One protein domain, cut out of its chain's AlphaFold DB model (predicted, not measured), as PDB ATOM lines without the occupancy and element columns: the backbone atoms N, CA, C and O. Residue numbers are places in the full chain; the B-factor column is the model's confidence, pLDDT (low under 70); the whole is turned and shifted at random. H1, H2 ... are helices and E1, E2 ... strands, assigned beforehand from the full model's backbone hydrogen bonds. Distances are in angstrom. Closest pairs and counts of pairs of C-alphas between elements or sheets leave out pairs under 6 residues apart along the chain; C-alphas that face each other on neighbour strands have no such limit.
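AT A GLANCE: This is residues 186 to 248 of the 591 residues of the protein "G_PROTEIN_RECEP_F1_2 domain-containing protein" of Pocillopora damicornis (UniProt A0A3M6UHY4). A narrow, twisted sheet of three strands, E1, E2 and E4, has four short helices and the small strand E3 gathered round one of its ends, while the E1-E2 hairpin's link, residues 202 to 207, lies at the other end. The 63 printed residues run H1 E1 E2 H2 E3 H3 H4 E4; the sheet's order is E1 - E2 - E4, antiparallel, and the class is mixed. The whole is compact, with a radius of gyration of the C-alphas of 11.6 A and spans of 31 by 23 by 17 A.

HOW THE PARTS SIT: The inner strand E2, residues 208 to 214, is antiparallel to E1, residues 198 to 201, with N 201 and O 210 2.8 A apart, and to E4, residues 241 to 247, with N 211 and O 244 2.8 A apart, both within hydrogen-bond range. The sheet is only just strongly twisted, with C-alphas up to 4.1 A off its plane. H1, residues 191 to 194, and H4, residues 234 to 240, only graze it. H2, residues 216 to 223, touches H1, the closest C-alphas being Thr 191 and Ala 222, 5.7 A. H3, residues 229 to 232, and H4 only just touch, only at the corner, with 3 pairs of C-alphas within 8 A, Leu 231 and Phe 237 closest at 4.8 A. E3, residues 226 to 228, pairs with no named strand; its Phe 227 and Tyr 221 of H2 are their closest C-alphas, 6.7 A. In H2 and H4 every O i to N i+4 pair is within hydrogen-bond range; H1 and H3 are too short for one.

IN THESE COORDINATES: E2 spans 19.7 A from (-55.090, 35.415, 45.634), E4 19.1 A to (-57.366, 36.827, 49.460), H2 10.2 A and E1 10.0 A.

THE WHOLE: The C-alphas farthest apart, Cys 207 and His 224, are 32.4 A apart. The printed part has no cut and no long link; residues 186 to 188 are under pLDDT 70.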
ATOM      1  N   GLY A 186     -41.050  35.819  42.480       54.84
ATOM      2  CA  GLY A 186     -41.622  36.186  41.168       54.84
ATOM      3  C   GLY A 186     -42.437  37.490  41.143       54.84
ATOM      4  O   GLY A 186     -43.439  37.575  40.437       54.84
ATOM      5  N   VAL A 187     -42.046  38.485  41.944       61.53
ATOM      6  CA  VAL A 187     -42.726  39.785  42.057       61.53
ATOM      7  C   VAL A 187     -41.943  40.836  41.263       61.53
ATOM      8  O   VAL A 187     -40.822  41.168  41.638       61.53
ATOM      9  N   ASN A 188     -42.532  41.397  40.202       66.31
ATOM     10  CA  ASN A 188     -41.979  42.591  39.548       66.31
ATOM     11  C   ASN A 188     -42.325  43.824  40.383       66.31
ATOM     12  O   ASN A 188     -43.502  44.093  40.633       66.31
ATOM     13  N   ILE A 189     -41.304  44.563  40.813       73.19
ATOM     14  CA  ILE A 189     -41.458  45.779  41.611       73.19
ATOM     15  C   ILE A 189     -40.974  46.965  40.784       73.19
ATOM     16  O   ILE A 189     -39.816  47.022  40.370       73.19
ATOM     17  N   GLU A 190     -41.865  47.928  40.572       72.75
ATOM     18  CA  GLU A 190     -41.546  49.186  39.904       72.75
ATOM     19  C   GLU A 190     -41.328  50.310  40.921       72.75
ATOM     20  O   GLU A 190     -41.937  50.339  41.993       72.75
ATOM     21  N   THR A 191     -40.513  51.308  40.557       77.50
ATOM     22  CA  THR A 191     -40.313  52.500  41.406       77.50
ATOM     23  C   THR A 191     -41.625  53.271  41.621       77.50
ATOM     24  O   THR A 191     -41.855  53.827  42.691       77.50
ATOM     25  N   SER A 192     -42.495  53.303  40.606       79.19
ATOM     26  CA  SER A 192     -43.835  53.913  40.636       79.19
ATOM     27  C   SER A 192     -44.733  53.292  41.708       79.19
ATOM     28  O   SER A 192     -45.443  54.011  42.409       79.19
ATOM     29  N   GLU A 193     -44.671  51.971  41.854       81.25
ATOM     30  CA  GLU A 193     -45.450  51.209  42.822       81.25
ATOM     31  C   GLU A 193     -44.878  51.353  44.239       81.25
ATOM     32  O   GLU A 193     -45.637  51.605  45.173       81.25
ATOM     33  N   LEU A 194     -43.546  51.341  44.402       85.06
ATOM     34  CA  LEU A 194     -42.897  51.567  45.704       85.06
ATOM     35  C   LEU A 194     -43.254  52.913  46.345       85.06
ATOM     36  O   LEU A 194     -43.325  52.998  47.567       85.06
ATOM     37  N   ARG A 195     -43.544  53.953  45.550       88.56
ATOM     38  CA  ARG A 195     -44.011  55.257  46.068       88.56
ATOM     39  C   ARG A 195     -45.294  55.159  46.882       88.56
ATOM     40  O   ARG A 195     -45.517  55.985  47.761       88.56
ATOM     41  N   LYS A 196     -46.150  54.178  46.581       89.31
ATOM     42  CA  LYS A 196     -47.401  53.967  47.319       89.31
ATOM     43  C   LYS A 196     -47.129  53.484  48.744       89.31
ATOM     44  O   LYS A 196     -47.980  53.677  49.605       89.31
ATOM     45  N   GLY A 197     -45.974  52.857  48.986       87.31
ATOM     46  CA  GLY A 197     -45.585  52.248  50.260       87.31
ATOM     47  C   GLY A 197     -46.362  50.981  50.605       87.31
ATOM     48  O   GLY A 197     -45.778  50.041  51.122       87.31
ATOM     49  N   ASP A 198     -47.642  50.920  50.254       90.25
ATOM     50  CA  ASP A 198     -48.511  49.769  50.449       90.25
ATOM     51  C   ASP A 198     -49.374  49.543  49.204       90.25
ATOM     52  O   ASP A 198     -50.148  50.413  48.789       90.25
ATOM     53  N   TYR A 199     -49.200  48.390  48.561       87.44
ATOM     54  CA  TYR A 199     -49.907  48.051  47.329       87.44
ATOM     55  C   TYR A 199     -50.010  46.538  47.113       87.44
ATOM     56  O   TYR A 199     -49.376  45.724  47.786       87.44
ATOM     57  N   LEU A 200     -50.867  46.143  46.169       85.94
ATOM     58  CA  LEU A 200     -51.120  44.742  45.843       85.94
ATOM     59  C   LEU A 200     -50.331  44.326  44.606       85.94
ATOM     60  O   LEU A 200     -50.396  45.002  43.580       85.94
ATOM     61  N   VAL A 201     -49.673  43.170  44.679       83.00
ATOM     62  CA  VAL A 201     -48.941  42.568  43.563       83.00
ATOM     63  C   VAL A 201     -49.437  41.159  43.269       83.00
ATOM     64  O   VAL A 201     -49.824  40.395  44.158       83.00
ATOM     65  N   GLY A 202     -49.429  40.822  41.984       77.94
ATOM     66  CA  GLY A 202     -49.900  39.559  41.438       77.94
ATOM     67  C   GLY A 202     -50.908  39.785  40.319       77.94
ATOM     68  O   GLY A 202     -51.201  40.913  39.920       77.94
ATOM     69  N   ASN A 203     -51.466  38.695  39.800       79.12
ATOM     70  CA  ASN A 203     -52.454  38.791  38.738       79.12
ATOM     71  C   ASN A 203     -53.791  39.308  39.299       79.12
ATOM     72  O   ASN A 203     -54.518  38.597  39.997       79.12
ATOM     73  N   MET A 204     -54.138  40.545  38.937       80.50
ATOM     74  CA  MET A 204     -55.372  41.205  39.366       80.50
ATOM     75  C   MET A 204     -56.657  40.519  38.863       80.50
ATOM     76  O   MET A 204     -57.735  40.822  39.372       80.50
ATOM     77  N   GLY A 205     -56.567  39.551  37.949       80.50
ATOM     78  CA  GLY A 205     -57.656  38.651  37.563       80.50
ATOM     79  C   GLY A 205     -57.918  37.487  38.533       80.50
ATOM     80  O   GLY A 205     -58.841  36.708  38.296       80.50
ATOM     81  N   HIS A 206     -57.143  37.339  39.619       83.19
ATOM     82  CA  HIS A 206     -57.293  36.271  40.623       83.19
ATOM     83  C   HIS A 206     -57.570  36.809  42.033       83.19
ATOM     84  O   HIS A 206     -57.110  37.880  42.411       83.19
ATOM     85  N   CYS A 207     -58.283  36.049  42.868       87.25
ATOM     86  CA  CYS A 207     -58.553  36.456  44.253       87.25
ATOM     87  C   CYS A 207     -57.311  36.439  45.158       87.25
ATOM     88  O   CYS A 207     -57.231  37.250  46.080       87.25
ATOM     89  N   ARG A 208     -56.358  35.534  44.898       87.50
ATOM     90  CA  ARG A 208     -55.090  35.415  45.634       87.50
ATOM     91  C   ARG A 208     -54.070  36.400  45.072       87.50
ATOM     92  O   ARG A 208     -53.716  36.304  43.900       87.50
ATOM     93  N   VAL A 209     -53.618  37.318  45.912       87.19
ATOM     94  CA  VAL A 209     -52.591  38.325  45.613       87.19
ATOM     95  C   VAL A 209     -51.682  38.477  46.830       87.19
ATOM     96  O   VAL A 209     -51.995  37.968  47.905       87.19
ATOM     97  N   ASN A 210     -50.574  39.190  46.685       86.44
ATOM     98  CA  ASN A 210     -49.732  39.574  47.810       86.44
ATOM     99  C   ASN A 210     -49.903  41.066  48.076       86.44
ATOM    100  O   ASN A 210     -49.943  41.858  47.138       86.44
ATOM    101  N   ARG A 211     -50.007  41.455  49.343       89.44
ATOM    102  CA  ARG A 211     -49.875  42.846  49.771       89.44
ATOM    103  C   ARG A 211     -48.426  43.088  50.163       89.44
ATOM    104  O   ARG A 211     -47.838  42.283  50.886       89.44
ATOM    105  N   LEU A 212     -47.870  44.164  49.641       89.94
ATOM    106  CA  LEU A 212     -46.485  44.563  49.788       89.94
ATOM    107  C   LEU A 212     -46.440  45.876  50.554       89.94
ATOM    108  O   LEU A 212     -46.989  46.863  50.079       89.94
ATOM    109  N   GLU A 213     -45.793  45.862  51.714       92.31
ATOM    110  CA  GLU A 213     -45.600  47.027  52.579       92.31
ATOM    111  C   GLU A 213     -44.095  47.334  52.648       92.31
ATOM    112  O   GLU A 213     -43.317  46.495  53.101       92.31
ATOM    113  N   ALA A 214     -43.681  48.506  52.166       93.00
ATOM    114  CA  ALA A 214     -42.293  48.964  52.149       93.00
ATOM    115  C   ALA A 214     -41.991  49.917  53.320       93.00
ATOM    116  O   ALA A 214     -42.862  50.664  53.771       93.00
ATOM    117  N   SER A 215     -40.739  49.910  53.783       94.88
ATOM    118  CA  SER A 215     -40.218  50.815  54.812       94.88
ATOM    119  C   SER A 215     -40.282  52.290  54.400       94.88
ATOM    120  O   SER A 215     -40.370  52.639  53.217       94.88
ATOM    121  N   GLN A 216     -40.204  53.190  55.385       94.12
ATOM    122  CA  GLN A 216     -40.235  54.631  55.123       94.12
ATOM    123  C   GLN A 216     -39.010  55.099  54.330       94.12
ATOM    124  O   GLN A 216     -39.121  56.010  53.511       94.12
ATOM    125  N   GLU A 217     -37.865  54.457  54.532       93.31
ATOM    126  CA  GLU A 217     -36.598  54.716  53.858       93.31
ATOM    127  C   GLU A 217     -36.719  54.411  52.362       93.31
ATOM    128  O   GLU A 217     -36.476  55.285  51.524       93.31
ATOM    129  N   VAL A 218     -37.193  53.208  52.015       93.19
ATOM    130  CA  VAL A 218     -37.414  52.796  50.620       93.19
ATOM    131  C   VAL A 218     -38.451  53.689  49.940       93.19
ATOM    132  O   VAL A 218     -38.224  54.144  48.815       93.19
ATOM    133  N   VAL A 219     -39.557  54.005  50.622       94.31
ATOM    134  CA  VAL A 219     -40.575  54.944  50.117       94.31
ATOM    135  C   VAL A 219     -39.979  56.340  49.913       94.31
ATOM    136  O   VAL A 219     -40.251  56.995  48.904       94.31
ATOM    137  N   GLY A 220     -39.117  56.794  50.825       94.12
ATOM    138  CA  GLY A 220     -38.404  58.066  50.739       94.12
ATOM    139  C   GLY A 220     -37.527  58.167  49.491       94.12
ATOM    140  O   GLY A 220     -37.588  59.173  48.774       94.12
ATOM    141  N   TYR A 221     -36.769  57.114  49.177       93.88
ATOM    142  CA  TYR A 221     -35.990  57.033  47.938       93.88
ATOM    143  C   TYR A 221     -36.893  56.983  46.697       93.88
ATOM    144  O   TYR A 221     -36.692  57.755  45.750       93.88
ATOM    145  N   ALA A 222     -37.946  56.161  46.723       92.38
ATOM    146  CA  ALA A 222     -38.886  56.005  45.611       92.38
ATOM    147  C   ALA A 222     -39.634  57.308  45.278       92.38
ATOM    148  O   ALA A 222     -39.842  57.624  44.098       92.38
ATOM    149  N   ASN A 223     -39.974  58.116  46.287       93.19
ATOM    150  CA  ASN A 223     -40.587  59.440  46.125       93.19
ATOM    151  C   ASN A 223     -39.696  60.415  45.347       93.19
ATOM    152  O   ASN A 223     -40.202  61.260  44.610       93.19
ATOM    153  N   HIS A 224     -38.377  60.246  45.427       92.38
ATOM    154  CA  HIS A 224     -37.404  60.998  44.630       92.38
ATOM    155  C   HIS A 224     -37.055  60.305  43.296       92.38
ATOM    156  O   HIS A 224     -36.226  60.788  42.526       92.38
ATOM    157  N   GLY A 225     -37.729  59.194  42.977       90.88
ATOM    158  CA  GLY A 225     -37.555  58.428  41.743       90.88
ATOM    159  C   GLY A 225     -36.403  57.430  41.769       90.88
ATOM    160  O   GLY A 225     -36.090  56.882  40.715       90.88
ATOM    161  N   PHE A 226     -35.798  57.188  42.931       93.00
ATOM    162  CA  PHE A 226     -34.715  56.227  43.096       93.00
ATOM    163  C   PHE A 226     -35.237  54.855  43.519       93.00
ATOM    164  O   PHE A 226     -36.024  54.732  44.453       93.00
ATOM    165  N   PHE A 227     -34.739  53.824  42.851       92.12
ATOM    166  CA  PHE A 227     -34.928  52.429  43.203       92.12
ATOM    167  C   PHE A 227     -33.680  51.897  43.924       92.12
ATOM    168  O   PHE A 227     -32.582  51.992  43.359       92.12
ATOM    169  N   PRO A 228     -33.803  51.325  45.132       93.31
ATOM    170  CA  PRO A 228     -32.673  50.712  45.822       93.31
ATOM    171  C   PRO A 228     -32.355  49.319  45.271       93.31
ATOM    172  O   PRO A 228     -33.099  48.361  45.468       93.31
ATOM    173  N   ARG A 229     -31.208  49.177  44.604       90.88
ATOM    174  CA  ARG A 229     -30.798  47.924  43.955       90.88
ATOM    175  C   ARG A 229     -30.449  46.803  44.939       90.88
ATOM    176  O   ARG A 229     -30.574  45.630  44.618       90.88
ATOM    177  N   CYS A 230     -30.069  47.148  46.166       90.88
ATOM    178  CA  CYS A 230     -29.832  46.172  47.230       90.88
ATOM    179  C   CYS A 230     -31.085  45.373  47.623       90.88
ATOM    180  O   CYS A 230     -30.939  44.345  48.273       90.88
ATOM    181  N   LEU A 231     -32.292  45.763  47.188       89.00
ATOM    182  CA  LEU A 231     -33.496  44.933  47.324       89.00
ATOM    183  C   LEU A 231     -33.411  43.611  46.534       89.00
ATOM    184  O   LEU A 231     -34.194  42.702  46.793       89.00
ATOM    185  N   GLU A 232     -32.448  43.463  45.615       84.06
ATOM    186  CA  GLU A 232     -32.089  42.169  45.013       84.06
ATOM    187  C   GLU A 232     -31.517  41.183  46.061       84.06
ATOM    188  O   GLU A 232     -31.595  39.962  45.898       84.06
ATOM    189  N   ILE A 233     -30.953  41.694  47.162       87.06
ATOM    190  CA  ILE A 233     -30.393  40.904  48.260       87.06
ATOM    191  C   ILE A 233     -31.518  40.531  49.225       87.06
ATOM    192  O   ILE A 233     -32.140  41.395  49.842       87.06
ATOM    193  N   LYS A 234     -31.723  39.223  49.433       86.81
ATOM    194  CA  LYS A 234     -32.799  38.690  50.286       86.81
ATOM    195  C   LYS A 234     -32.829  39.304  51.695       86.81
ATOM    196  O   LYS A 234     -33.902  39.618  52.183       86.81
ATOM    197  N   ALA A 235     -31.671  39.486  52.332       91.44
ATOM    198  CA  ALA A 235     -31.596  40.041  53.685       91.44
ATOM    199  C   ALA A 235     -32.111  41.489  53.760       91.44
ATOM    200  O   ALA A 235     -32.855  41.818  54.677       91.44
ATOM    201  N   CYS A 236     -31.755  42.329  52.782       92.12
ATOM    202  CA  CYS A 236     -32.280  43.690  52.678       92.12
ATOM    203  C   CYS A 236     -33.777  43.668  52.355       92.12
ATOM    204  O   CYS A 236     -34.566  44.333  53.017       92.12
ATOM    205  N   PHE A 237     -34.185  42.842  51.388       89.88
ATOM    206  CA  PHE A 237     -35.587  42.707  51.001       89.88
ATOM    207  C   PHE A 237     -36.485  42.314  52.180       89.88
ATOM    208  O   PHE A 237     -37.454  43.008  52.454       89.88
ATOM    209  N   ASP A 238     -36.151  41.242  52.902       90.44
ATOM    210  CA  ASP A 238     -36.963  40.740  54.016       90.44
ATOM    211  C   ASP A 238     -37.029  41.747  55.189       90.44
ATOM    212  O   ASP A 238     -37.972  41.699  55.981       90.44
ATOM    213  N   ASN A 239     -36.050  42.657  55.300       93.81
ATOM    214  CA  ASN A 239     -36.027  43.722  56.305       93.81
ATOM    215  C   ASN A 239     -36.875  44.939  55.899       93.81
ATOM    216  O   ASN A 239     -37.616  45.477  56.717       93.81
ATOM    217  N   GLU A 240     -36.767  45.373  54.643       93.31
ATOM    218  CA  GLU A 240     -37.419  46.594  54.151       93.31
ATOM    219  C   GLU A 240     -38.831  46.367  53.624       93.31
ATOM    220  O   GLU A 240     -39.618  47.309  53.520       93.31
ATOM    221  N   ILE A 241     -39.138  45.140  53.215       90.25
ATOM    222  CA  ILE A 241     -40.335  44.820  52.458       90.25
ATOM    223  C   ILE A 241     -41.057  43.650  53.115       90.25
ATOM    224  O   ILE A 241     -40.620  42.499  53.091       90.25
ATOM    225  N   ARG A 242     -42.250  43.931  53.637       91.12
ATOM    226  CA  ARG A 242     -43.140  42.915  54.186       91.12
ATOM    227  C   ARG A 242     -44.125  42.448  53.122       91.12
ATOM    228  O   ARG A 242     -44.974  43.206  52.656       91.12
ATOM    229  N   VAL A 243     -44.057  41.163  52.783       87.44
ATOM    230  CA  VAL A 243     -45.004  40.512  51.866       87.44
ATOM    231  C   VAL A 243     -46.022  39.714  52.671       87.44
ATOM    232  O   VAL A 243     -45.668  38.760  53.363       87.44
ATOM    233  N   THR A 244     -47.302  40.071  52.572       87.94
ATOM    234  CA  THR A 244     -48.396  39.337  53.222       87.94
ATOM    235  C   THR A 244     -49.349  38.745  52.182       87.94
ATOM    236  O   THR A 244     -49.851  39.466  51.318       87.94
ATOM    237  N   PRO A 245     -49.627  37.429  52.219       88.25
ATOM    238  CA  PRO A 245     -50.577  36.833  51.293       88.25
ATOM    239  C   PRO A 245     -51.996  37.299  51.634       88.25
ATOM    240  O   PRO A 245     -52.429  37.241  52.787       88.25
ATOM    241  N   LEU A 246     -52.737  37.731  50.616       88.69
ATOM    242  CA  LEU A 246     -54.075  38.297  50.733       88.69
ATOM    243  C   LEU A 246     -55.052  37.577  49.797       88.69
ATOM    244  O   LEU A 246     -54.742  37.257  48.648       88.69
ATOM    245  N   HIS A 247     -56.281  37.371  50.268       90.25
ATOM    246  CA  HIS A 247     -57.366  36.827  49.460       90.25
ATOM    247  C   HIS A 247     -58.500  37.846  49.341       90.25
ATOM    248  O   HIS A 247     -59.353  37.954  50.216       90.25
ATOM    249  N   ARG A 248     -58.545  38.585  48.229       90.81
ATOM    250  CA  ARG A 248     -59.478  39.712  48.018       90.81
ATOM    251  C   ARG A 248     -60.958  39.328  48.036       90.81
ATOM    252  O   ARG A 248     -61.813  40.179  48.240       90.81
TER     253      ARG A 248